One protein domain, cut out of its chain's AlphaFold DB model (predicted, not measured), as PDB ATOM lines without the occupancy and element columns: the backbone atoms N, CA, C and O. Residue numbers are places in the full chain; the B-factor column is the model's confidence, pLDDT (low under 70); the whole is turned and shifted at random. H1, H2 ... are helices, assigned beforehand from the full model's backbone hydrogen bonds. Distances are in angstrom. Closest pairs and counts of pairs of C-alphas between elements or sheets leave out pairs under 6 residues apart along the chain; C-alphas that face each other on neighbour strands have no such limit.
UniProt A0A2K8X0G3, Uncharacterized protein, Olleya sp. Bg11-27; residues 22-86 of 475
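What this domain is: This is residues 22 to 86 of the 475 residues of an uncharacterized protein of Olleya sp. Bg11-27 (UniProt A0A2K8X0G3). One long helix, H2, makes the length of the domain, and two shorter helices, H1 and H3, follow one another along one side of it. H3 packs on H2, while H1 splays away from H2, leaving the frame loose there. The printed part has 65 residues with three named helices, H1, H2, H3 in chain order, and no named strand: all helix. It is elongated, 39 by 20 by 14 A, and only just compact, close to loose, with a radius of gyration of the C-alphas of 12.8 A.

Where its parts are: H1, residues 27 to 38, begins at C-alpha 27 (132.311, 157.416, 159.630). H2, residues 43 to 66, is 34.9 A long. H3, residues 76 to 84, ends at C-alpha 84 (123.714, 163.630, 158.638).

How they stand to each other: H1 and H2 are close but not clearly touching, C-alphas 38 and 46 being closest at 5.9 A. H2 touches H3 with residues 53 to 64 alone, at a steep tilt of 51 degrees; the closest C-alphas, of Ala 60 and Ile 76, are 5.3 A apart. H1 and H3 are close but not clearly touching, with C-alphas 27 and 81 closest at 7.4 A. In H1, H2 and H3 every O i to N i+4 pair is within hydrogen-bond range.

The domain as a whole: The C-alphas farthest apart, of Asn 42 and Asp 69, are 39.5 A apart. The printed part has no cut, no link is long, and no printed residue has a pLDDT under 70.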
ATOM      1  N   LEU A  22     126.435 167.046 164.080       91.12
ATOM      2  CA  LEU A  22     126.999 165.836 163.503       91.12
ATOM      3  C   LEU A  22     127.891 166.194 162.311       91.12
ATOM      4  O   LEU A  22     127.572 167.083 161.520       91.12
ATOM      5  N   SER A  23     129.018 165.502 162.189       92.38
ATOM      6  CA  SER A  23     129.922 165.593 161.044       92.38
ATOM      7  C   SER A  23     129.848 164.289 160.270       92.38
ATOM      8  O   SER A  23     130.393 163.278 160.689       92.38
ATOM      9  N   GLY A  24     129.165 164.323 159.133       87.88
ATOM     10  CA  GLY A  24     129.007 163.187 158.230       87.88
ATOM     11  C   GLY A  24     130.066 163.151 157.130       87.88
ATOM     12  O   GLY A  24     129.834 162.567 156.083       87.88
ATOM     13  N   ASP A  25     131.212 163.809 157.310       86.94
ATOM     14  CA  ASP A  25     132.274 163.810 156.294       86.94
ATOM     15  C   ASP A  25     132.911 162.414 156.136       86.94
ATOM     16  O   ASP A  25     133.320 162.034 155.041       86.94
ATOM     17  N   THR A  26     133.015 161.663 157.240       84.50
ATOM     18  CA  THR A  26     133.489 160.270 157.314       84.50
ATOM     19  C   THR A  26     132.805 159.547 158.480       84.50
ATOM     20  O   THR A  26     132.299 160.197 159.396       84.50
ATOM     21  N   GLU A  27     132.834 158.211 158.502       79.38
ATOM     22  CA  GLU A  27     132.311 157.416 159.630       79.38
ATOM     23  C   GLU A  27     133.013 157.746 160.960       79.38
ATOM     24  O   GLU A  27     132.355 157.911 161.990       79.38
ATOM     25  N   ASP A  28     134.336 157.932 160.938       84.50
ATOM     26  CA  ASP A  28     135.116 158.306 162.125       84.50
ATOM     27  C   ASP A  28     134.699 159.675 162.680       84.50
ATOM     28  O   ASP A  28     134.563 159.860 163.892       84.50
ATOM     29  N   ARG A  29     134.466 160.652 161.793       86.00
ATOM     30  CA  ARG A  29     134.006 161.992 162.182       86.00
ATOM     31  C   ARG A  29     132.565 161.971 162.685       86.00
ATOM     32  O   ARG A  29     132.254 162.692 163.639       86.00
ATOM     33  N   LEU A  30     131.714 161.118 162.120       86.19
ATOM     34  CA  LEU A  30     130.352 160.928 162.609       86.19
ATOM     35  C   LEU A  30     130.380 160.330 164.014       86.19
ATOM     36  O   LEU A  30     129.766 160.878 164.924       86.19
ATOM     37  N   THR A  31     131.178 159.286 164.223       84.50
ATOM     38  CA  THR A  31     131.352 158.639 165.529       84.50
ATOM     39  C   THR A  31     131.864 159.625 166.579       84.50
ATOM     40  O   THR A  31     131.306 159.728 167.673       84.50
ATOM     41  N   ALA A  32     132.887 160.416 166.244       82.88
ATOM     42  CA  ALA A  32     133.440 161.420 167.150       82.88
ATOM     43  C   ALA A  32     132.430 162.536 167.480       82.88
ATOM     44  O   ALA A  32     132.293 162.923 168.642       82.88
ATOM     45  N   SER A  33     131.704 163.044 166.481       86.38
ATOM     46  CA  SER A  33     130.704 164.102 166.680       86.38
ATOM     47  C   SER A  33     129.451 163.613 167.417       86.38
ATOM     48  O   SER A  33     128.924 164.358 168.243       86.38
ATOM     49  N   LEU A  34     129.033 162.355 167.231       84.94
ATOM     50  CA  LEU A  34     127.948 161.723 167.993       84.94
ATOM     51  C   LEU A  34     128.237 161.711 169.492       84.94
ATOM     52  O   LEU A  34     127.366 162.060 170.284       84.94
ATOM     53  N   VAL A  35     129.467 161.376 169.894       88.94
ATOM     54  CA  VAL A  35     129.872 161.400 171.310       88.94
ATOM     55  C   VAL A  35     129.758 162.809 171.896       88.94
ATOM     56  O   VAL A  35     129.379 162.963 173.056       88.94
ATOM     57  N   VAL A  36     130.083 163.845 171.117       90.00
ATOM     58  CA  VAL A  36     129.975 165.243 171.563       90.00
ATOM     59  C   VAL A  36     128.512 165.667 171.675       90.00
ATOM     60  O   VAL A  36     128.130 166.215 172.704       90.00
ATOM     61  N   VAL A  37     127.686 165.364 170.670       89.19
ATOM     62  CA  VAL A  37     126.250 165.683 170.671       89.19
ATOM     63  C   VAL A  37     125.528 164.963 171.814       89.19
ATOM     64  O   VAL A  37     124.815 165.608 172.577       89.19
ATOM     65  N   LYS A  38     125.752 163.653 172.007       88.00
ATOM     66  CA  LYS A  38     125.074 162.860 173.050       88.00
ATOM     67  C   LYS A  38     125.364 163.341 174.472       88.00
ATOM     68  O   LYS A  38     124.498 163.217 175.330       88.00
ATOM     69  N   LYS A  39     126.537 163.930 174.736       90.50
ATOM     70  CA  LYS A  39     126.879 164.483 176.062       90.50
ATOM     71  C   LYS A  39     125.969 165.632 176.500       90.50
ATOM     72  O   LYS A  39     125.869 165.878 177.698       90.50
ATOM     73  N   GLU A  40     125.329 166.322 175.559       89.38
ATOM     74  CA  GLU A  40     124.385 167.409 175.849       89.38
ATOM     75  C   GLU A  40     122.924 166.937 175.931       89.38
ATOM     76  O   GLU A  40     122.037 167.735 176.229       89.38
ATOM     77  N   LEU A  41     122.665 165.651 175.681       89.12
ATOM     78  CA  LEU A  41     121.328 165.071 175.615       89.12
ATOM     79  C   LEU A  41     121.039 164.213 176.849       89.12
ATOM     80  O   LEU A  41     121.908 163.496 177.350       89.12
ATOM     81  N   ASN A  42     119.791 164.238 177.314       89.25
ATOM     82  CA  ASN A  42     119.326 163.260 178.298       89.25
ATOM     83  C   ASN A  42     119.123 161.874 177.652       89.25
ATOM     84  O   ASN A  42     119.136 161.750 176.430       89.25
ATOM     85  N   VAL A  43     118.921 160.835 178.466       84.31
ATOM     86  CA  VAL A  43     118.791 159.440 177.995       84.31
ATOM     87  C   VAL A  43     117.716 159.294 176.911       84.31
ATOM     88  O   VAL A  43     118.001 158.764 175.844       84.31
ATOM     89  N   THR A  44     116.526 159.857 177.125       83.69
ATOM     90  CA  THR A  44     115.417 159.807 176.158       83.69
ATOM     91  C   THR A  44     115.759 160.501 174.838       83.69
ATOM     92  O   THR A  44     115.431 160.009 173.765       83.69
ATOM     93  N   GLN A  45     116.455 161.638 174.886       87.12
ATOM     94  CA  GLN A  45     116.910 162.342 173.683       87.12
ATOM     95  C   GLN A  45     118.033 161.590 172.959       87.12
ATOM     96  O   GLN A  45     118.114 161.653 171.736       87.12
ATOM     97  N   GLN A  46     118.900 160.877 173.682       84.06
ATOM     98  CA  GLN A  46     119.920 160.026 173.062       84.06
ATOM     99  C   GLN A  46     119.281 158.852 172.315       84.06
ATOM    100  O   GLN A  46     119.643 158.616 171.166       84.06
ATOM    101  N   GLU A  47     118.294 158.185 172.919       82.31
ATOM    102  CA  GLU A  47     117.513 157.122 172.270       82.31
ATOM    103  C   GLU A  47     116.769 157.647 171.033       82.31
ATOM    104  O   GLU A  47     116.859 157.067 169.953       82.31
ATOM    105  N   LYS A  48     116.110 158.808 171.149       84.75
ATOM    106  CA  LYS A  48     115.407 159.444 170.025       84.75
ATOM    107  C   LYS A  48     116.352 159.820 168.877       84.75
ATOM    108  O   LYS A  48     115.984 159.687 167.712       84.75
ATOM    109  N   LEU A  49     117.574 160.258 169.190       85.81
ATOM    110  CA  LEU A  49     118.609 160.531 168.190       85.81
ATOM    111  C   LEU A  49     119.075 159.251 167.483       85.81
ATOM    112  O   LEU A  49     119.239 159.268 166.265       85.81
ATOM    113  N   ASP A  50     119.273 158.157 168.220       80.62
ATOM    114  CA  ASP A  50     119.678 156.870 167.642       80.62
ATOM    115  C   ASP A  50     118.599 156.318 166.699       80.62
ATOM    116  O   ASP A  50     118.907 155.940 165.565       80.62
ATOM    117  N   ASN A  51     117.326 156.392 167.101       80.56
ATOM    118  CA  ASN A  51     116.196 156.032 166.243       80.56
ATOM    119  C   ASN A  51     116.140 156.906 164.981       80.56
ATOM    120  O   ASN A  51     115.979 156.388 163.878       80.56
ATOM    121  N   ALA A  52     116.337 158.222 165.116       85.81
ATOM    122  CA  ALA A  52     116.333 159.145 163.983       85.81
ATOM    123  C   ALA A  52     117.458 158.860 162.974       85.81
ATOM    124  O   ALA A  52     117.249 158.951 161.765       85.81
ATOM    125  N   ILE A  53     118.639 158.458 163.448       81.44
ATOM    126  CA  ILE A  53     119.738 158.018 162.577       81.44
ATOM    127  C   ILE A  53     119.368 156.716 161.853       81.44
ATOM    128  O   ILE A  53     119.635 156.595 160.657       81.44
ATOM    129  N   GLY A  54     118.709 155.778 162.539       77.00
ATOM    130  CA  GLY A  54     118.173 154.561 161.923       77.00
ATOM    131  C   GLY A  54     117.183 154.855 160.788       77.00
ATOM    132  O   GLY A  54     117.309 154.296 159.699       77.00
ATOM    133  N   VAL A  55     116.258 155.797 161.001       81.88
ATOM    134  CA  VAL A  55     115.303 156.267 159.979       81.88
ATOM    135  C   VAL A  55     116.013 156.911 158.783       81.88
ATOM    136  O   VAL A  55     115.640 156.666 157.638       81.88
ATOM    137  N   ILE A  56     117.075 157.688 159.014       84.62
ATOM    138  CA  ILE A  56     117.895 158.255 157.929       84.62
ATOM    139  C   ILE A  56     118.588 157.154 157.111       84.62
ATOM    140  O   ILE A  56     118.742 157.295 155.896       84.62
ATOM    141  N   GLY A  57     118.963 156.040 157.743       77.56
ATOM    142  CA  GLY A  57     119.428 154.845 157.039       77.56
ATOM    143  C   GLY A  57     118.368 154.281 156.085       77.56
ATOM    144  O   GLY A  57     118.673 154.019 154.923       77.56
ATOM    145  N   LEU A  58     117.110 154.175 156.533       77.25
ATOM    146  CA  LEU A  58     115.990 153.746 155.681       77.25
ATOM    147  C   LEU A  58     115.733 154.718 154.521       77.25
ATOM    148  O   LEU A  58     115.507 154.282 153.394       77.25
ATOM    149  N   TYR A  59     115.831 156.025 154.772       87.75
ATOM    150  CA  TYR A  59     115.772 157.044 153.721       87.75
ATOM    151  C   TYR A  59     116.846 156.813 152.653       87.75
ATOM    152  O   TYR A  59     116.542 156.749 151.464       87.75
ATOM    153  N   ALA A  60     118.096 156.603 153.072       77.19
ATOM    154  CA  ALA A  60     119.198 156.347 152.154       77.19
ATOM    155  C   ALA A  60     119.000 155.065 151.321       77.19
ATOM    156  O   ALA A  60     119.427 155.014 150.166       77.19
ATOM    157  N   MET A  61     118.350 154.040 151.886       75.06
ATOM    158  CA  MET A  61     117.971 152.822 151.161       75.06
ATOM    159  C   MET A  61     116.905 153.110 150.098       75.06
ATOM    160  O   MET A  61     117.092 152.729 148.941       75.06
ATOM    161  N   LYS A  62     115.831 153.827 150.464       80.81
ATOM    162  CA  LYS A  62     114.744 154.204 149.545       80.81
ATOM    163  C   LYS A  62     115.264 155.039 148.375       80.81
ATOM    164  O   LYS A  62     115.064 154.650 147.229       80.81
ATOM    165  N   GLU A  63     116.026 156.099 148.645       84.69
ATOM    166  CA  GLU A  63     116.639 156.934 147.599       84.69
ATOM    167  C   GLU A  63     117.532 156.118 146.661       84.69
ATOM    168  O   GLU A  63     117.513 156.305 145.444       84.69
ATOM    169  N   LYS A  64     118.303 155.163 147.200       77.50
ATOM    170  CA  LYS A  64     119.194 154.346 146.377       77.50
ATOM    171  C   LYS A  64     118.441 153.405 145.437       77.50
ATOM    172  O   LYS A  64     118.936 153.139 144.339       77.50
ATOM    173  N   TRP A  65     117.310 152.865 145.878       76.00
ATOM    174  CA  TRP A  65     116.540 151.877 145.124       76.00
ATOM    175  C   TRP A  65     115.515 152.500 144.182       76.00
ATOM    176  O   TRP A  65     115.390 152.044 143.048       76.00
ATOM    177  N   GLU A  66     114.814 153.541 144.623       80.31
ATOM    178  CA  GLU A  66     113.740 154.178 143.856       80.31
ATOM    179  C   GLU A  66     114.256 155.327 142.977       80.31
ATOM    180  O   GLU A  66     113.690 155.601 141.916       80.31
ATOM    181  N   HIS A  67     115.363 155.969 143.369       85.44
ATOM    182  CA  HIS A  67     115.943 157.122 142.671       85.44
ATOM    183  C   HIS A  67     117.456 156.975 142.412       85.44
ATOM    184  O   HIS A  67     118.244 157.873 142.731       85.44
ATOM    185  N   PRO A  68     117.908 155.873 141.777       80.94
ATOM    186  CA  PRO A  68     119.335 155.603 141.588       80.94
ATOM    187  C   PRO A  68     120.070 156.695 140.792       80.94
ATOM    188  O   PRO A  68     121.264 156.912 141.017       80.94
ATOM    189  N   ASP A  69     119.362 157.409 139.912       86.56
ATOM    190  CA  ASP A  69     119.904 158.492 139.083       86.56
ATOM    191  C   ASP A  69     120.232 159.764 139.884       86.56
ATOM    192  O   ASP A  69     121.129 160.514 139.495       86.56
ATOM    193  N   ASN A  70     119.569 159.990 141.027       86.25
ATOM    194  CA  ASN A  70     119.863 161.114 141.927       86.25
ATOM    195  C   ASN A  70     121.172 160.891 142.707       86.25
ATOM    196  O   ASN A  70     121.830 161.847 143.118       86.25
ATOM    197  N   HIS A  71     121.572 159.625 142.878       80.94
ATOM    198  CA  HIS A  71     122.716 159.202 143.689       80.94
ATOM    199  C   HIS A  71     123.644 158.229 142.931       80.94
ATOM    200  O   HIS A  71     123.890 157.092 143.382       80.94
ATOM    201  N   PRO A  72     124.209 158.648 141.778       76.56
ATOM    202  CA  PRO A  72     125.022 157.775 140.943       76.56
ATOM    203  C   PRO A  72     126.295 157.369 141.689       76.56
ATOM    204  O   PRO A  72     127.024 158.204 142.222       76.56
ATOM    205  N   ASN A  73     126.571 156.063 141.732       77.06
ATOM    206  CA  ASN A  73     127.749 155.466 142.380       77.06
ATOM    207  C   ASN A  73     127.918 155.746 143.890       77.06
ATOM    208  O   ASN A  73     128.931 155.357 144.466       77.06
ATOM    209  N   GLN A  74     126.941 156.368 144.557       80.19
ATOM    210  CA  GLN A  74     126.966 156.541 146.012       80.19
ATOM    211  C   GLN A  74     126.472 155.268 146.713       80.19
ATOM    212  O   GLN A  74     125.506 154.646 146.264       80.19
ATOM    213  N   SER A  75     127.134 154.861 147.798       79.69
ATOM    214  CA  SER A  75     126.645 153.793 148.679       79.69
ATOM    215  C   SER A  75     125.555 154.321 149.618       79.69
ATOM    216  O   SER A  75     125.478 155.524 149.867       79.69
ATOM    217  N   ILE A  76     124.748 153.423 150.192       71.44
ATOM    218  CA  ILE A  76     123.749 153.765 151.224       71.44
ATOM    219  C   ILE A  76     124.425 154.515 152.384       71.44
ATOM    220  O   ILE A  76     123.928 155.541 152.845       71.44
ATOM    221  N   THR A  77     125.621 154.077 152.785       80.19
ATOM    222  CA  THR A  77     126.449 154.755 153.788       80.19
ATOM    223  C   THR A  77     126.820 156.180 153.377       80.19
ATOM    224  O   THR A  77     126.703 157.094 154.185       80.19
ATOM    225  N   ALA A  78     127.224 156.410 152.123       81.94
ATOM    226  CA  ALA A  78     127.567 157.749 151.638       81.94
ATOM    227  C   ALA A  78     126.347 158.691 151.618       81.94
ATOM    228  O   ALA A  78     126.462 159.868 151.969       81.94
ATOM    229  N   ILE A  79     125.165 158.171 151.275       80.12
ATOM    230  CA  ILE A  79     123.904 158.925 151.318       80.12
ATOM    231  C   ILE A  79     123.527 159.238 152.778       80.12
ATOM    232  O   ILE A  79     123.213 160.382 153.100       80.12
ATOM    233  N   THR A  80     123.667 158.272 153.688       85.88
ATOM    234  CA  THR A  80     123.421 158.442 155.136       85.88
ATOM    235  C   THR A  80     124.337 159.512 155.738       85.88
ATOM    236  O   THR A  80     123.879 160.449 156.390       85.88
ATOM    237  N   LEU A  81     125.642 159.412 155.472       87.75
ATOM    238  CA  LEU A  81     126.665 160.347 155.936       87.75
ATOM    239  C   LEU A  81     126.420 161.769 155.416       87.75
ATOM    240  O   LEU A  81     126.390 162.717 156.199       87.75
ATOM    241  N   SER A  82     126.165 161.921 154.114       92.50
ATOM    242  CA  SER A  82     125.861 163.237 153.538       92.50
ATOM    243  C   SER A  82     124.571 163.837 154.107       92.50
ATOM    244  O   SER A  82     124.534 165.037 154.379       92.50
ATOM    245  N   THR A  83     123.566 163.001 154.387       92.31
ATOM    246  CA  THR A  83     122.318 163.419 155.036       92.31
ATOM    247  C   THR A  83     122.559 163.878 156.474       92.31
ATOM    248  O   THR A  83     121.985 164.874 156.883       92.31
ATOM    249  N   LEU A  84     123.433 163.233 157.249       91.50
ATOM    250  CA  LEU A  84     123.714 163.630 158.638       91.50
ATOM    251  C   LEU A  84     124.628 164.859 158.762       91.50
ATOM    252  O   LEU A  84     124.677 165.488 159.823       91.50
ATOM    253  N   ASN A  85     125.369 165.209 157.709       94.94
ATOM    254  CA  ASN A  85     126.426 166.204 157.810       94.94
ATOM    255  C   ASN A  85     125.906 167.602 158.183       94.94
ATOM    256  O   ASN A  85     124.968 168.125 157.584       94.94
ATOM    257  N   ASN A  86     126.557 168.236 159.162       93.69
ATOM    258  CA  ASN A  86     126.249 169.579 159.659       93.69
ATOM    259  C   ASN A  86     124.808 169.745 160.198       93.69
ATOM    260  O   ASN A  86     124.321 170.877 160.321       93.69
TER     261      ASN A  86